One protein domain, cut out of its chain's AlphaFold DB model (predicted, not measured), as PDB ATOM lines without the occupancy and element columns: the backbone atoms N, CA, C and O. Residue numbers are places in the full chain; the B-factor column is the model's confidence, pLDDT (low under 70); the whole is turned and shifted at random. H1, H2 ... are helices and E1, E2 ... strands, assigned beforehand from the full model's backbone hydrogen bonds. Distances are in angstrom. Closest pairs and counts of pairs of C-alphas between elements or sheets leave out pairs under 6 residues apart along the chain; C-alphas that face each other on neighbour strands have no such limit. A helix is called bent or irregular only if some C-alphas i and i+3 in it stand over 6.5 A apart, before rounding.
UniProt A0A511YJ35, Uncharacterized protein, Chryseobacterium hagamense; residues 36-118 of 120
ATOM      1  N   LEU A  36     -98.799 -13.501  15.240       92.00
ATOM      2  CA  LEU A  36     -97.480 -13.984  15.620       92.00
ATOM      3  C   LEU A  36     -97.509 -14.270  17.126       92.00
ATOM      4  O   LEU A  36     -97.809 -13.372  17.901       92.00
ATOM      5  N   LYS A  37     -97.232 -15.512  17.545       91.88
ATOM      6  CA  LYS A  37     -97.286 -15.918  18.966       91.88
ATOM      7  C   LYS A  37     -95.928 -16.020  19.644       91.88
ATOM      8  O   LYS A  37     -95.849 -15.886  20.860       91.88
ATOM      9  N   LEU A  38     -94.873 -16.269  18.874       92.81
ATOM     10  CA  LEU A  38     -93.521 -16.413  19.394       92.81
ATOM     11  C   LEU A  38     -92.509 -16.054  18.309       92.81
ATOM     12  O   LEU A  38     -92.619 -16.503  17.169       92.81
ATOM     13  N   LEU A  39     -91.500 -15.276  18.691       94.75
ATOM     14  CA  LEU A  39     -90.319 -15.035  17.880       94.75
ATOM     15  C   LEU A  39     -89.101 -15.019  18.794       94.75
ATOM     16  O   LEU A  39     -89.057 -14.270  19.769       94.75
ATOM     17  N   VAL A  40     -88.120 -15.861  18.480       95.50
ATOM     18  CA  VAL A  40     -86.925 -16.057  19.304       95.50
ATOM     19  C   VAL A  40     -85.695 -15.890  18.435       95.50
ATOM     20  O   VAL A  40     -85.616 -16.462  17.349       95.50
ATOM     21  N   ILE A  41     -84.714 -15.142  18.932       94.62
ATOM     22  CA  ILE A  41     -83.378 -15.084  18.339       94.62
ATOM     23  C   ILE A  41     -82.386 -15.849  19.212       94.62
ATOM     24  O   ILE A  41     -82.378 -15.710  20.435       94.62
ATOM     25  N   TYR A  42     -81.525 -16.642  18.575       94.75
ATOM     26  CA  TYR A  42     -80.392 -17.280  19.233       94.75
ATOM     27  C   TYR A  42     -79.111 -16.500  18.947       94.75
ATOM     28  O   TYR A  42     -78.668 -16.409  17.803       94.75
ATOM     29  N   ILE A  43     -78.509 -15.918  19.983       93.50
ATOM     30  CA  ILE A  43     -77.301 -15.106  19.845       93.50
ATOM     31  C   ILE A  43     -76.397 -15.260  21.064       93.50
ATOM     32  O   ILE A  43     -76.855 -15.236  22.206       93.50
ATOM     33  N   LYS A  44     -75.089 -15.435  20.827       90.75
ATOM     34  CA  LYS A  44     -74.073 -15.627  21.883       90.75
ATOM     35  C   LYS A  44     -74.458 -16.712  22.907       90.75
ATOM     36  O   LYS A  44     -74.303 -16.521  24.109       90.75
ATOM     37  N   GLY A  45     -74.987 -17.838  22.428       93.81
ATOM     38  CA  GLY A  45     -75.336 -18.970  23.290       93.81
ATOM     39  C   GLY A  45     -76.662 -18.837  24.043       93.81
ATOM     40  O   GLY A  45     -76.931 -19.656  24.917       93.81
ATOM     41  N   LYS A  46     -77.480 -17.814  23.761       94.94
ATOM     42  CA  LYS A  46     -78.745 -17.565  24.464       94.94
ATOM     43  C   LYS A  46     -79.909 -17.422  23.497       94.94
ATOM     44  O   LYS A  46     -79.784 -16.742  22.481       94.94
ATOM     45  N   TYR A  47     -81.038 -18.018  23.864       96.94
ATOM     46  CA  TYR A  47     -82.338 -17.737  23.266       96.94
ATOM     47  C   TYR A  47     -82.935 -16.495  23.929       96.94
ATOM     48  O   TYR A  47     -82.937 -16.389  25.154       96.94
ATOM     49  N   ILE A  48     -83.393 -15.548  23.117       96.94
ATOM     50  CA  ILE A  48     -83.995 -14.293  23.566       96.94
ATOM     51  C   ILE A  48     -85.337 -14.152  22.853       96.94
ATOM     52  O   ILE A  48     -85.379 -14.073  21.623       96.94
ATOM     53  N   GLU A  49     -86.423 -14.148  23.619       97.25
ATOM     54  CA  GLU A  49     -87.772 -13.895  23.107       97.25
ATOM     55  C   GLU A  49     -87.948 -12.415  22.782       97.25
ATOM     56  O   GLU A  49     -87.528 -11.557  23.557       97.25
ATOM     57  N   LEU A  50     -88.561 -12.117  21.640       97.50
ATOM     58  CA  LEU A  50     -88.782 -10.757  21.159       97.50
ATOM     59  C   LEU A  50     -90.202 -10.274  21.484       97.50
ATOM     60  O   LEU A  50     -91.160 -11.035  21.361       97.50
ATOM     61  N   ASP A  51     -90.360  -8.985  21.812       97.56
ATOM     62  CA  ASP A  51     -91.694  -8.371  21.897       97.56
ATOM     63  C   ASP A  51     -92.339  -8.331  20.508       97.56
ATOM     64  O   ASP A  51     -91.888  -7.624  19.602       97.56
ATOM     65  N   ILE A  52     -93.410  -9.098  20.376       96.44
ATOM     66  CA  ILE A  52     -94.210  -9.304  19.169       96.44
ATOM     67  C   ILE A  52     -95.655  -8.827  19.337       96.44
ATOM     68  O   ILE A  52     -96.503  -9.094  18.490       96.44
ATOM     69  N   SER A  53     -95.955  -8.089  20.410       95.56
ATOM     70  CA  SER A  53     -97.306  -7.572  20.640       95.56
ATOM     71  C   SER A  53     -97.789  -6.736  19.453       95.56
ATOM     72  O   SER A  53     -97.013  -5.983  18.860       95.56
ATOM     73  N   GLN A  54     -99.072  -6.847  19.109       94.38
ATOM     74  CA  GLN A  54     -99.703  -6.126  17.998       94.38
ATOM     75  C   GLN A  54     -99.242  -6.510  16.579       94.38
ATOM     76  O   GLN A  54     -99.495  -5.759  15.632       94.38
ATOM     77  N   MET A  55     -98.587  -7.664  16.416       93.88
ATOM     78  CA  MET A  55     -98.138  -8.181  15.120       93.88
ATOM     79  C   MET A  55     -99.058  -9.305  14.628       93.88
ATOM     80  O   MET A  55     -99.007 -10.433  15.123       93.88
ATOM     81  N   PHE A  56     -99.874  -9.000  13.624       92.44
ATOM     82  CA  PHE A  56    -100.810  -9.933  13.003       92.44
ATOM     83  C   PHE A  56    -100.465 -10.138  11.531       92.44
ATOM     84  O   PHE A  56     -99.763  -9.314  10.950       92.44
ATOM     85  N   ASN A  57    -100.958 -11.218  10.918       91.31
ATOM     86  CA  ASN A  57    -100.740 -11.498   9.495       91.31
ATOM     87  C   ASN A  57     -99.254 -11.377   9.076       91.31
ATOM     88  O   ASN A  57     -98.936 -10.661   8.124       91.31
ATOM     89  N   PRO A  58     -98.301 -12.038   9.776       91.44
ATOM     90  CA  PRO A  58     -96.882 -11.781   9.567       91.44
ATOM     91  C   PRO A  58     -96.363 -12.336   8.232       91.44
ATOM     92  O   PRO A  58     -95.280 -11.953   7.781       91.44
ATOM     93  N   ASN A  59     -97.098 -13.275   7.633       88.12
ATOM     94  CA  ASN A  59     -96.830 -13.888   6.339       88.12
ATOM     95  C   ASN A  59     -98.096 -14.592   5.802       88.12
ATOM     96  O   ASN A  59     -99.057 -14.825   6.542       88.12
ATOM     97  N   LEU A  60     -98.071 -14.960   4.517       79.56
ATOM     98  CA  LEU A  60     -99.172 -15.656   3.838       79.56
ATOM     99  C   LEU A  60     -99.334 -17.125   4.282       79.56
ATOM    100  O   LEU A  60    -100.444 -17.650   4.288       79.56
ATOM    101  N   THR A  61     -98.238 -17.809   4.622       80.19
ATOM    102  CA  THR A  61     -98.198 -19.278   4.789       80.19
ATOM    103  C   THR A  61     -98.330 -19.757   6.238       80.19
ATOM    104  O   THR A  61     -98.411 -20.955   6.485       80.19
ATOM    105  N   GLY A  62     -98.305 -18.843   7.206       73.19
ATOM    106  CA  GLY A  62     -98.101 -19.116   8.630       73.19
ATOM    107  C   GLY A  62     -96.636 -19.348   9.034       73.19
ATOM    108  O   GLY A  62     -96.340 -19.357  10.228       73.19
ATOM    109  N   ALA A  63     -95.702 -19.499   8.085       81.25
ATOM    110  CA  ALA A  63     -94.299 -19.814   8.354       81.25
ATOM    111  C   ALA A  63     -93.374 -18.615   8.106       81.25
ATOM    112  O   ALA A  63     -93.430 -17.969   7.060       81.25
ATOM    113  N   LEU A  64     -92.493 -18.338   9.069       83.75
ATOM    114  CA  LEU A  64     -91.466 -17.308   8.934       83.75
ATOM    115  C   LEU A  64     -90.320 -17.778   8.031       83.75
ATOM    116  O   LEU A  64     -89.965 -18.956   8.011       83.75
ATOM    117  N   ASN A  65     -89.708 -16.835   7.321       84.94
ATOM    118  CA  ASN A  65     -88.567 -17.057   6.444       84.94
ATOM    119  C   ASN A  65     -87.373 -16.201   6.893       84.94
ATOM    120  O   ASN A  65     -87.534 -15.036   7.247       84.94
ATOM    121  N   ASN A  66     -86.161 -16.752   6.821       84.06
ATOM    122  CA  ASN A  66     -84.924 -16.043   7.154       84.06
ATOM    123  C   ASN A  66     -84.728 -14.743   6.353       84.06
ATOM    124  O   ASN A  66     -84.179 -13.791   6.898       84.06
ATOM    125  N   TYR A  67     -85.211 -14.660   5.107       87.69
ATOM    126  CA  TYR A  67     -85.127 -13.431   4.301       87.69
ATOM    127  C   TYR A  67     -85.953 -12.267   4.865       87.69
ATOM    128  O   TYR A  67     -85.731 -11.121   4.486       87.69
ATOM    129  N   GLN A  68     -86.881 -12.538   5.788       92.50
ATOM    130  CA  GLN A  68     -87.627 -11.498   6.496       92.50
ATOM    131  C   GLN A  68     -86.762 -10.744   7.504       92.50
ATOM    132  O   GLN A  68     -87.186  -9.696   7.985       92.50
ATOM    133  N   PHE A  69     -85.579 -11.261   7.846       95.06
ATOM    134  CA  PHE A  69     -84.776 -10.752   8.944       95.06
ATOM    135  C   PHE A  69     -83.407 -10.259   8.492       95.06
ATOM    136  O   PHE A  69     -82.739 -10.860   7.654       95.06
ATOM    137  N   LYS A  70     -82.945  -9.181   9.128       95.88
ATOM    138  CA  LYS A  70     -81.570  -8.694   9.003       95.88
ATOM    139  C   LYS A  70     -81.018  -8.367  10.376       95.88
ATOM    140  O   LYS A  70     -81.611  -7.586  11.110       95.88
ATOM    141  N   LEU A  71     -79.869  -8.939  10.713       95.25
ATOM    142  CA  LEU A  71     -79.159  -8.647  11.953       95.25
ATOM    143  C   LEU A  71     -77.943  -7.776  11.643       95.25
ATOM    144  O   LEU A  71     -77.154  -8.092  10.754       95.25
ATOM    145  N   THR A  72     -77.764  -6.681  12.372       95.38
ATOM    146  CA  THR A  72     -76.600  -5.803  12.222       95.38
ATOM    147  C   THR A  72     -76.023  -5.456  13.584       95.38
ATOM    148  O   THR A  72     -76.764  -5.237  14.538       95.38
ATOM    149  N   TYR A  73     -74.698  -5.438  13.696       94.31
ATOM    150  CA  TYR A  73     -74.004  -5.102  14.935       94.31
ATOM    151  C   TYR A  73     -73.508  -3.657  14.896       94.31
ATOM    152  O   TYR A  73     -72.828  -3.260  13.952       94.31
ATOM    153  N   TYR A  74     -73.815  -2.894  15.939       92.00
ATOM    154  CA  TYR A  74     -73.424  -1.498  16.095       92.00
ATOM    155  C   TYR A  74     -72.915  -1.267  17.512       92.00
ATOM    156  O   TYR A  74     -73.651  -1.482  18.467       92.00
ATOM    157  N   ALA A  75     -71.661  -0.822  17.652       90.06
ATOM    158  CA  ALA A  75     -71.106  -0.259  18.890       90.06
ATOM    159  C   ALA A  75     -71.555  -0.953  20.203       90.06
ATOM    160  O   ALA A  75     -71.982  -0.295  21.151       90.06
ATOM    161  N   GLY A  76     -71.488  -2.289  20.268       93.50
ATOM    162  CA  GLY A  76     -71.821  -3.046  21.486       93.50
ATOM    163  C   GLY A  76     -73.237  -3.625  21.567       93.50
ATOM    164  O   GLY A  76     -73.537  -4.338  22.525       93.50
ATOM    165  N   PHE A  77     -74.104  -3.382  20.584       96.31
ATOM    166  CA  PHE A  77     -75.452  -3.957  20.512       96.31
ATOM    167  C   PHE A  77     -75.773  -4.482  19.109       96.31
ATOM    168  O   PHE A  77     -75.122  -4.131  18.129       96.31
ATOM    169  N   TYR A  78     -76.789  -5.336  19.012       97.25
ATOM    170  CA  TYR A  78     -77.349  -5.758  17.733       97.25
ATOM    171  C   TYR A  78     -78.668  -5.033  17.468       97.25
ATOM    172  O   TYR A  78     -79.448  -4.803  18.391       97.25
ATOM    173  N   LEU A  79     -78.919  -4.703  16.206       97.31
ATOM    174  CA  LEU A  79     -80.234  -4.360  15.682       97.31
ATOM    175  C   LEU A  79     -80.711  -5.511  14.810       97.31
ATOM    176  O   LEU A  79     -80.060  -5.863  13.827       97.31
ATOM    177  N   LEU A  80     -81.836  -6.101  15.194       97.44
ATOM    178  CA  LEU A  80     -82.572  -7.040  14.369       97.44
ATOM    179  C   LEU A  80     -83.722  -6.289  13.705       97.44
ATOM    180  O   LEU A  80     -84.550  -5.691  14.388       97.44
ATOM    181  N   TYR A  81     -83.780  -6.355  12.387       97.56
ATOM    182  CA  TYR A  81     -84.884  -5.866  11.579       97.56
ATOM    183  C   TYR A  81     -85.733  -7.047  11.121       97.56
ATOM    184  O   TYR A  81     -85.187  -8.108  10.817       97.56
ATOM    185  N   GLY A  82     -87.048  -6.854  11.068       96.62
ATOM    186  CA  GLY A  82     -88.011  -7.807  10.526       96.62
ATOM    187  C   GLY A  82     -88.944  -7.144   9.515       96.62
ATOM    188  O   GLY A  82     -89.373  -6.008   9.728       96.62
ATOM    189  N   PHE A  83     -89.264  -7.851   8.434       95.19
ATOM    190  CA  PHE A  83     -90.279  -7.508   7.436       95.19
ATOM    191  C   PHE A  83     -91.408  -8.540   7.463       95.19
ATOM    192  O   PHE A  83     -91.158  -9.744   7.407       95.19
ATOM    193  N   PHE A  84     -92.653  -8.080   7.504       94.50
ATOM    194  CA  PHE A  84     -93.828  -8.930   7.649       94.50
ATOM    195  C   PHE A  84     -94.925  -8.485   6.686       94.50
ATOM    196  O   PHE A  84     -95.199  -7.290   6.582       94.50
ATOM    197  N   SER A  85     -95.528  -9.438   5.973       91.25
ATOM    198  CA  SER A  85     -96.620  -9.164   5.036       91.25
ATOM    199  C   SER A  85     -97.351 -10.437   4.615       91.25
ATOM    200  O   SER A  85     -96.713 -11.409   4.210       91.25
ATOM    201  N   ASP A  86     -98.681 -10.412   4.627       86.06
ATOM    202  CA  ASP A  86     -99.548 -11.461   4.068       86.06
ATOM    203  C   ASP A  86     -99.989 -11.185   2.617       86.06
ATOM    204  O   ASP A  86    -100.809 -11.920   2.071       86.06
ATOM    205  N   GLY A  87     -99.447 -10.136   1.988       82.75
ATOM    206  CA  GLY A  87     -99.808  -9.682   0.642       82.75
ATOM    207  C   GLY A  87    -100.931  -8.639   0.587       82.75
ATOM    208  O   GLY A  87    -101.118  -8.043  -0.468       82.75
ATOM    209  N   ALA A  88    -101.626  -8.377   1.697       77.12
ATOM    210  CA  ALA A  88    -102.644  -7.325   1.825       77.12
ATOM    211  C   ALA A  88    -102.194  -6.177   2.745       77.12
ATOM    212  O   ALA A  88    -103.017  -5.386   3.198       77.12
ATOM    213  N   GLY A  89    -100.910  -6.157   3.102       83.25
ATOM    214  CA  GLY A  89    -100.252  -5.070   3.807       83.25
ATOM    215  C   GLY A  89     -98.915  -5.484   4.385       83.25
ATOM    216  O   GLY A  89     -98.664  -6.665   4.638       83.25
ATOM    217  N   ALA A  90     -98.019  -4.515   4.539       92.19
ATOM    218  CA  ALA A  90     -96.664  -4.748   5.014       92.19
ATOM    219  C   ALA A  90     -96.340  -3.891   6.234       92.19
ATOM    220  O   ALA A  90     -96.749  -2.737   6.347       92.19
ATOM    221  N   TYR A  91     -95.559  -4.458   7.144       95.31
ATOM    222  CA  TYR A  91     -95.031  -3.749   8.297       95.31
ATOM    223  C   TYR A  91     -93.629  -4.246   8.641       95.31
ATOM    224  O   TYR A  91     -93.201  -5.342   8.271       95.31
ATOM    225  N   THR A  92     -92.885  -3.412   9.354       97.25
ATOM    226  CA  THR A  92     -91.540  -3.699   9.828       97.25
ATOM    227  C   THR A  92     -91.457  -3.513  11.333       97.25
ATOM    228  O   THR A  92     -92.101  -2.636  11.915       97.25
ATOM    229  N   ALA A  93     -90.649  -4.352  11.968       97.88
ATOM    230  CA  ALA A  93     -90.314  -4.235  13.376       97.88
ATOM    231  C   ALA A  93     -88.798  -4.227  13.556       97.88
ATOM    232  O   ALA A  93     -88.054  -4.797  12.754       97.88
ATOM    233  N   GLN A  94     -88.343  -3.540  14.598       97.94
ATOM    234  CA  GLN A  94     -86.926  -3.406  14.910       97.94
ATOM    235  C   GLN A  94     -86.703  -3.676  16.389       97.94
ATOM    236  O   GLN A  94     -87.359  -3.069  17.239       97.94
ATOM    237  N   TRP A  95     -85.747  -4.545  16.689       98.25
ATOM    238  CA  TRP A  95     -85.364  -4.905  18.046       98.25
ATOM    239  C   TRP A  95     -83.907  -4.559  18.291       98.25
ATOM    240  O   TRP A  95     -83.017  -4.974  17.546       98.25
ATOM    241  N   LYS A  96     -83.658  -3.827  19.372       97.81
ATOM    242  CA  LYS A  96     -82.320  -3.662  19.922       97.81
ATOM    243  C   LYS A  96     -82.043  -4.827  20.859       97.81
ATOM    244  O   LYS A  96     -82.872  -5.152  21.702       97.81
ATOM    245  N   ILE A  97     -80.880  -5.453  20.713       97.62
ATOM    246  CA  ILE A  97     -80.442  -6.577  21.540       97.62
ATOM    247  C   ILE A  97     -79.096  -6.222  22.158       97.62
ATOM    248  O   ILE A  97     -78.104  -6.011  21.458       97.62
ATOM    249  N   GLN A  98     -79.050  -6.170  23.484       95.94
ATOM    250  CA  GLN A  98     -77.850  -5.805  24.227       95.94
ATOM    251  C   GLN A  98     -77.805  -6.582  25.541       95.94
ATOM    252  O   GLN A  98     -78.797  -6.671  26.257       95.94
ATOM    253  N   ASN A  99     -76.647  -7.168  25.859       92.50
ATOM    254  CA  ASN A  99     -76.421  -7.909  27.109       92.50
ATOM    255  C   ASN A  99     -77.465  -9.011  27.394       92.50
ATOM    256  O   ASN A  99     -77.827  -9.253  28.542       92.50
ATOM    257  N   GLY A 100     -77.954  -9.686  26.347       91.88
ATOM    258  CA  GLY A 100     -78.951 -10.756  26.466       91.88
ATOM    259  C   GLY A 100     -80.387 -10.278  26.706       91.88
ATOM    260  O   GLY A 100     -81.256 -11.112  26.926       91.88
ATOM    261  N   LYS A 101     -80.637  -8.967  26.668       94.38
ATOM    262  CA  LYS A 101     -81.974  -8.366  26.714       94.38
ATOM    263  C   LYS A 101     -82.366  -7.850  25.339       94.38
ATOM    264  O   LYS A 101     -81.492  -7.559  24.518       94.38
ATOM    265  N   THR A 102     -83.667  -7.707  25.119       97.12
ATOM    266  CA  THR A 102     -84.213  -7.119  23.902       97.12
ATOM    267  C   THR A 102     -85.264  -6.066  24.210       97.12
ATOM    268  O   THR A 102     -86.079  -6.249  25.108       97.12
ATOM    269  N   ASP A 103     -85.240  -4.994  23.422       97.62
ATOM    270  CA  ASP A 103     -86.252  -3.949  23.405       97.62
ATOM    271  C   ASP A 103     -86.731  -3.765  21.962       97.62
ATOM    272  O   ASP A 103     -85.916  -3.536  21.059       97.62
ATOM    273  N   ARG A 104     -88.045  -3.844  21.717       97.94
ATOM    274  CA  ARG A 104     -88.596  -3.440  20.420       97.94
ATOM    275  C   ARG A 104     -88.619  -1.919  20.350       97.94
ATOM    276  O   ARG A 104     -89.351  -1.266  21.084       97.94
ATOM    277  N   ILE A 105     -87.820  -1.361  19.451       97.56
ATOM    278  CA  ILE A 105     -87.668   0.091  19.286       97.56
ATOM    279  C   ILE A 105     -88.588   0.659  18.200       97.56
ATOM    280  O   ILE A 105     -88.776   1.872  18.122       97.56
ATOM    281  N   LYS A 106     -89.146  -0.202  17.340       97.50
ATOM    282  CA  LYS A 106     -90.048   0.203  16.261       97.50
ATOM    283  C   LYS A 106     -91.015  -0.921  15.896       97.50
ATOM    284  O   LYS A 106     -90.603  -2.074  15.787       97.50
ATOM    285  N   LEU A 107     -92.260  -0.537  15.628       97.19
ATOM    286  CA  LEU A 107     -93.246  -1.269  14.837       97.19
ATOM    287  C   LEU A 107     -93.939  -0.235  13.936       97.19
ATOM    288  O   LEU A 107     -94.374   0.797  14.441       97.19
ATOM    289  N   SER A 108     -93.930  -0.431  12.618       95.69
ATOM    290  CA  SER A 108     -94.338   0.609  11.660       95.69
ATOM    291  C   SER A 108     -94.663   0.034  10.285       95.69
ATOM    292  O   SER A 108     -94.141  -1.012   9.916       95.69
ATOM    293  N   ASN A 109     -95.478   0.740   9.511       94.06
ATOM    294  CA  ASN A 109     -95.738   0.505   8.089       94.06
ATOM    295  C   ASN A 109     -95.324   1.708   7.217       94.06
ATOM    296  O   ASN A 109     -95.689   1.780   6.052       94.06
ATOM    297  N   GLU A 110     -94.547   2.644   7.764       94.25
ATOM    298  CA  GLU A 110     -94.045   3.814   7.040       94.25
ATOM    299  C   GLU A 110     -92.846   3.455   6.149       94.25
ATOM    300  O   GLU A 110     -91.857   2.904   6.637       94.25
ATOM    301  N   ASP A 111     -92.857   3.875   4.879       91.88
ATOM    302  CA  ASP A 111     -91.803   3.589   3.884       91.88
ATOM    303  C   ASP A 111     -90.379   3.860   4.392       91.88
ATOM    304  O   ASP A 111     -89.440   3.089   4.163       91.88
ATOM    305  N   LYS A 112     -90.195   4.958   5.137       94.44
ATOM    306  CA  LYS A 112     -88.887   5.347   5.690       94.44
ATOM    307  C   LYS A 112     -88.298   4.294   6.629       94.44
ATOM    308  O   LYS A 112     -87.075   4.198   6.727       94.44
ATOM    309  N   ASP A 113     -89.148   3.535   7.314       95.31
ATOM    310  CA  ASP A 113     -88.736   2.548   8.303       95.31
ATOM    311  C   ASP A 113     -88.319   1.221   7.638       95.31
ATOM    312  O   ASP A 113     -87.644   0.420   8.281       95.31
ATOM    313  N   PHE A 114     -88.601   1.023   6.340       94.62
ATOM    314  CA  PHE A 114     -88.151  -0.133   5.544       94.62
ATOM    315  C   PHE A 114     -86.760   0.041   4.908       94.62
ATOM    316  O   PHE A 114     -86.230  -0.904   4.320       94.62
ATOM    317  N   LYS A 115     -86.126   1.218   5.035       92.81
ATOM    318  CA  LYS A 115     -84.841   1.546   4.377       92.81
ATOM    319  C   LYS A 115     -83.692   0.578   4.686       92.81
ATOM    320  O   LYS A 115     -82.756   0.486   3.895       92.81
ATOM    321  N   TRP A 116     -83.753  -0.163   5.793       92.00
ATOM    322  CA  TRP A 116     -82.753  -1.174   6.159       92.00
ATOM    323  C   TRP A 116     -82.615  -2.306   5.127       92.00
ATOM    324  O   TRP A 116     -81.537  -2.906   5.033       92.00
ATOM    325  N   GLN A 117     -83.667  -2.564   4.336       88.44
ATOM    326  CA  GLN A 117     -83.673  -3.557   3.254       88.44
ATOM    327  C   GLN A 117     -82.782  -3.149   2.073       88.44
ATOM    328  O   GLN A 117     -82.259  -4.007   1.371       88.44
ATOM    329  N   ASN A 118     -82.550  -1.847   1.885       82.56
ATOM    330  CA  ASN A 118     -81.792  -1.314   0.749       82.56
ATOM    331  C   ASN A 118     -80.286  -1.190   1.026       82.56
ATOM    332  O   ASN A 118     -79.517  -0.839   0.133       82.56
TER     333      ASN A 118
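This is residues 36 to 118 of the 120 residues of an uncharacterized protein of Chryseobacterium hagamense (UniProt A0A511YJ35). A twisted antiparallel sheet of four strands, E3 to E6, forms the middle layer, with the short helix H1 across one of its faces. On the side away from H1 lie a small separate hairpin, E1 and E2, and the long link of residues 50 to 68 that leads from it to E3. The printed part has 83 residues, with six named strands and then one named helix, in the order E1 E2 E3 E4 E5 E6 H1; the class is mostly strand. The large sheet has the order E3 - E4 - E5 - E6, and the small one E1 - E2 is also antiparallel. The whole is compact, with a radius of gyration of the C-alphas of 12.5 A and spans of 36 by 26 by 21 A.

E1, residues 40 to 43, and E2, residues 46 to 49, form a hairpin with 152 degrees between their directions; N 41 and O 48 are 3.0 A apart, N 48 and O 41 2.9 A, both within hydrogen-bond range. E3, residues 69 to 74, is apart from both of them. E3 forms a hairpin with E4, residues 77 to 85, at 159 degrees; N 72 and O 79 are within hydrogen-bond range at 2.8 A. E4 and E5, residues 90 to 98, form the next hairpin at 163 degrees, with N 80 and O 95 within hydrogen-bond range at 2.9 A. E5 and E6, residues 101 to 108, form a hairpin at 157 degrees, with N 96 and O 103 within hydrogen-bond range at 2.8 A. E3 to E6 are a meander, each strand the antiparallel neighbour of the one before; E3 and E6 are its edge strands. Between E2 and E6 there are 3 pairs of C-alphas within 8 A, the closest those of Ile 48 and Lys 101, 7.0 A apart, while E1 is apart from E3, E4, E5 and E6. H1, residues 111 to 118, is on the large sheet at a height over the sheet of 8.7 A. It lies over E5, only just without E3 and E4: of its 8 C-alphas 4 fall on E5, 2 on E4 and 2 on E3. It runs across the strands, at 68 degrees to E5 on the local plane. The closest C-alphas of H1 and E5 are those of Thr 92 and Phe 114, 6.5 A apart. H1 is irregular, with C-alphas 113 and 116 7.4 A apart; 0 of its 4 O i to N i+4 pairs are within hydrogen-bond range, against 3 of its 5 O i to N i+3 pairs.

E1 begins at C-alpha 40, (-86.925, -16.057, 19.304), and is 9.7 A long from first to last C-alpha; E2 is 9.8 A long. E3, Phe 69 to Tyr 74, is 16.3 A long. The longest strands by residues are E4, 26.7 A from C-alpha 77 at (-75.452, -3.957, 20.512) to C-alpha 85, and E5, 26.9 A from Ala 90 to Gln 98. E6, Lys 101 to Ser 108, is 21.4 A long. H1 is 11.6 A long and ends at C-alpha 118, (-81.792, -1.314, 0.749).

The C-alphas farthest apart are those of Gly 76 and Ala 88, 36.8 A. The C-alphas of Leu 36 and Asn 118, the first and last printed, are 25.1 A apart. The printed part has no cut. The link from E2 to E3, 19 residues, is long; the other links are tight. The mean pLDDT of the printed part is 92.8, and no printed residue is under 70.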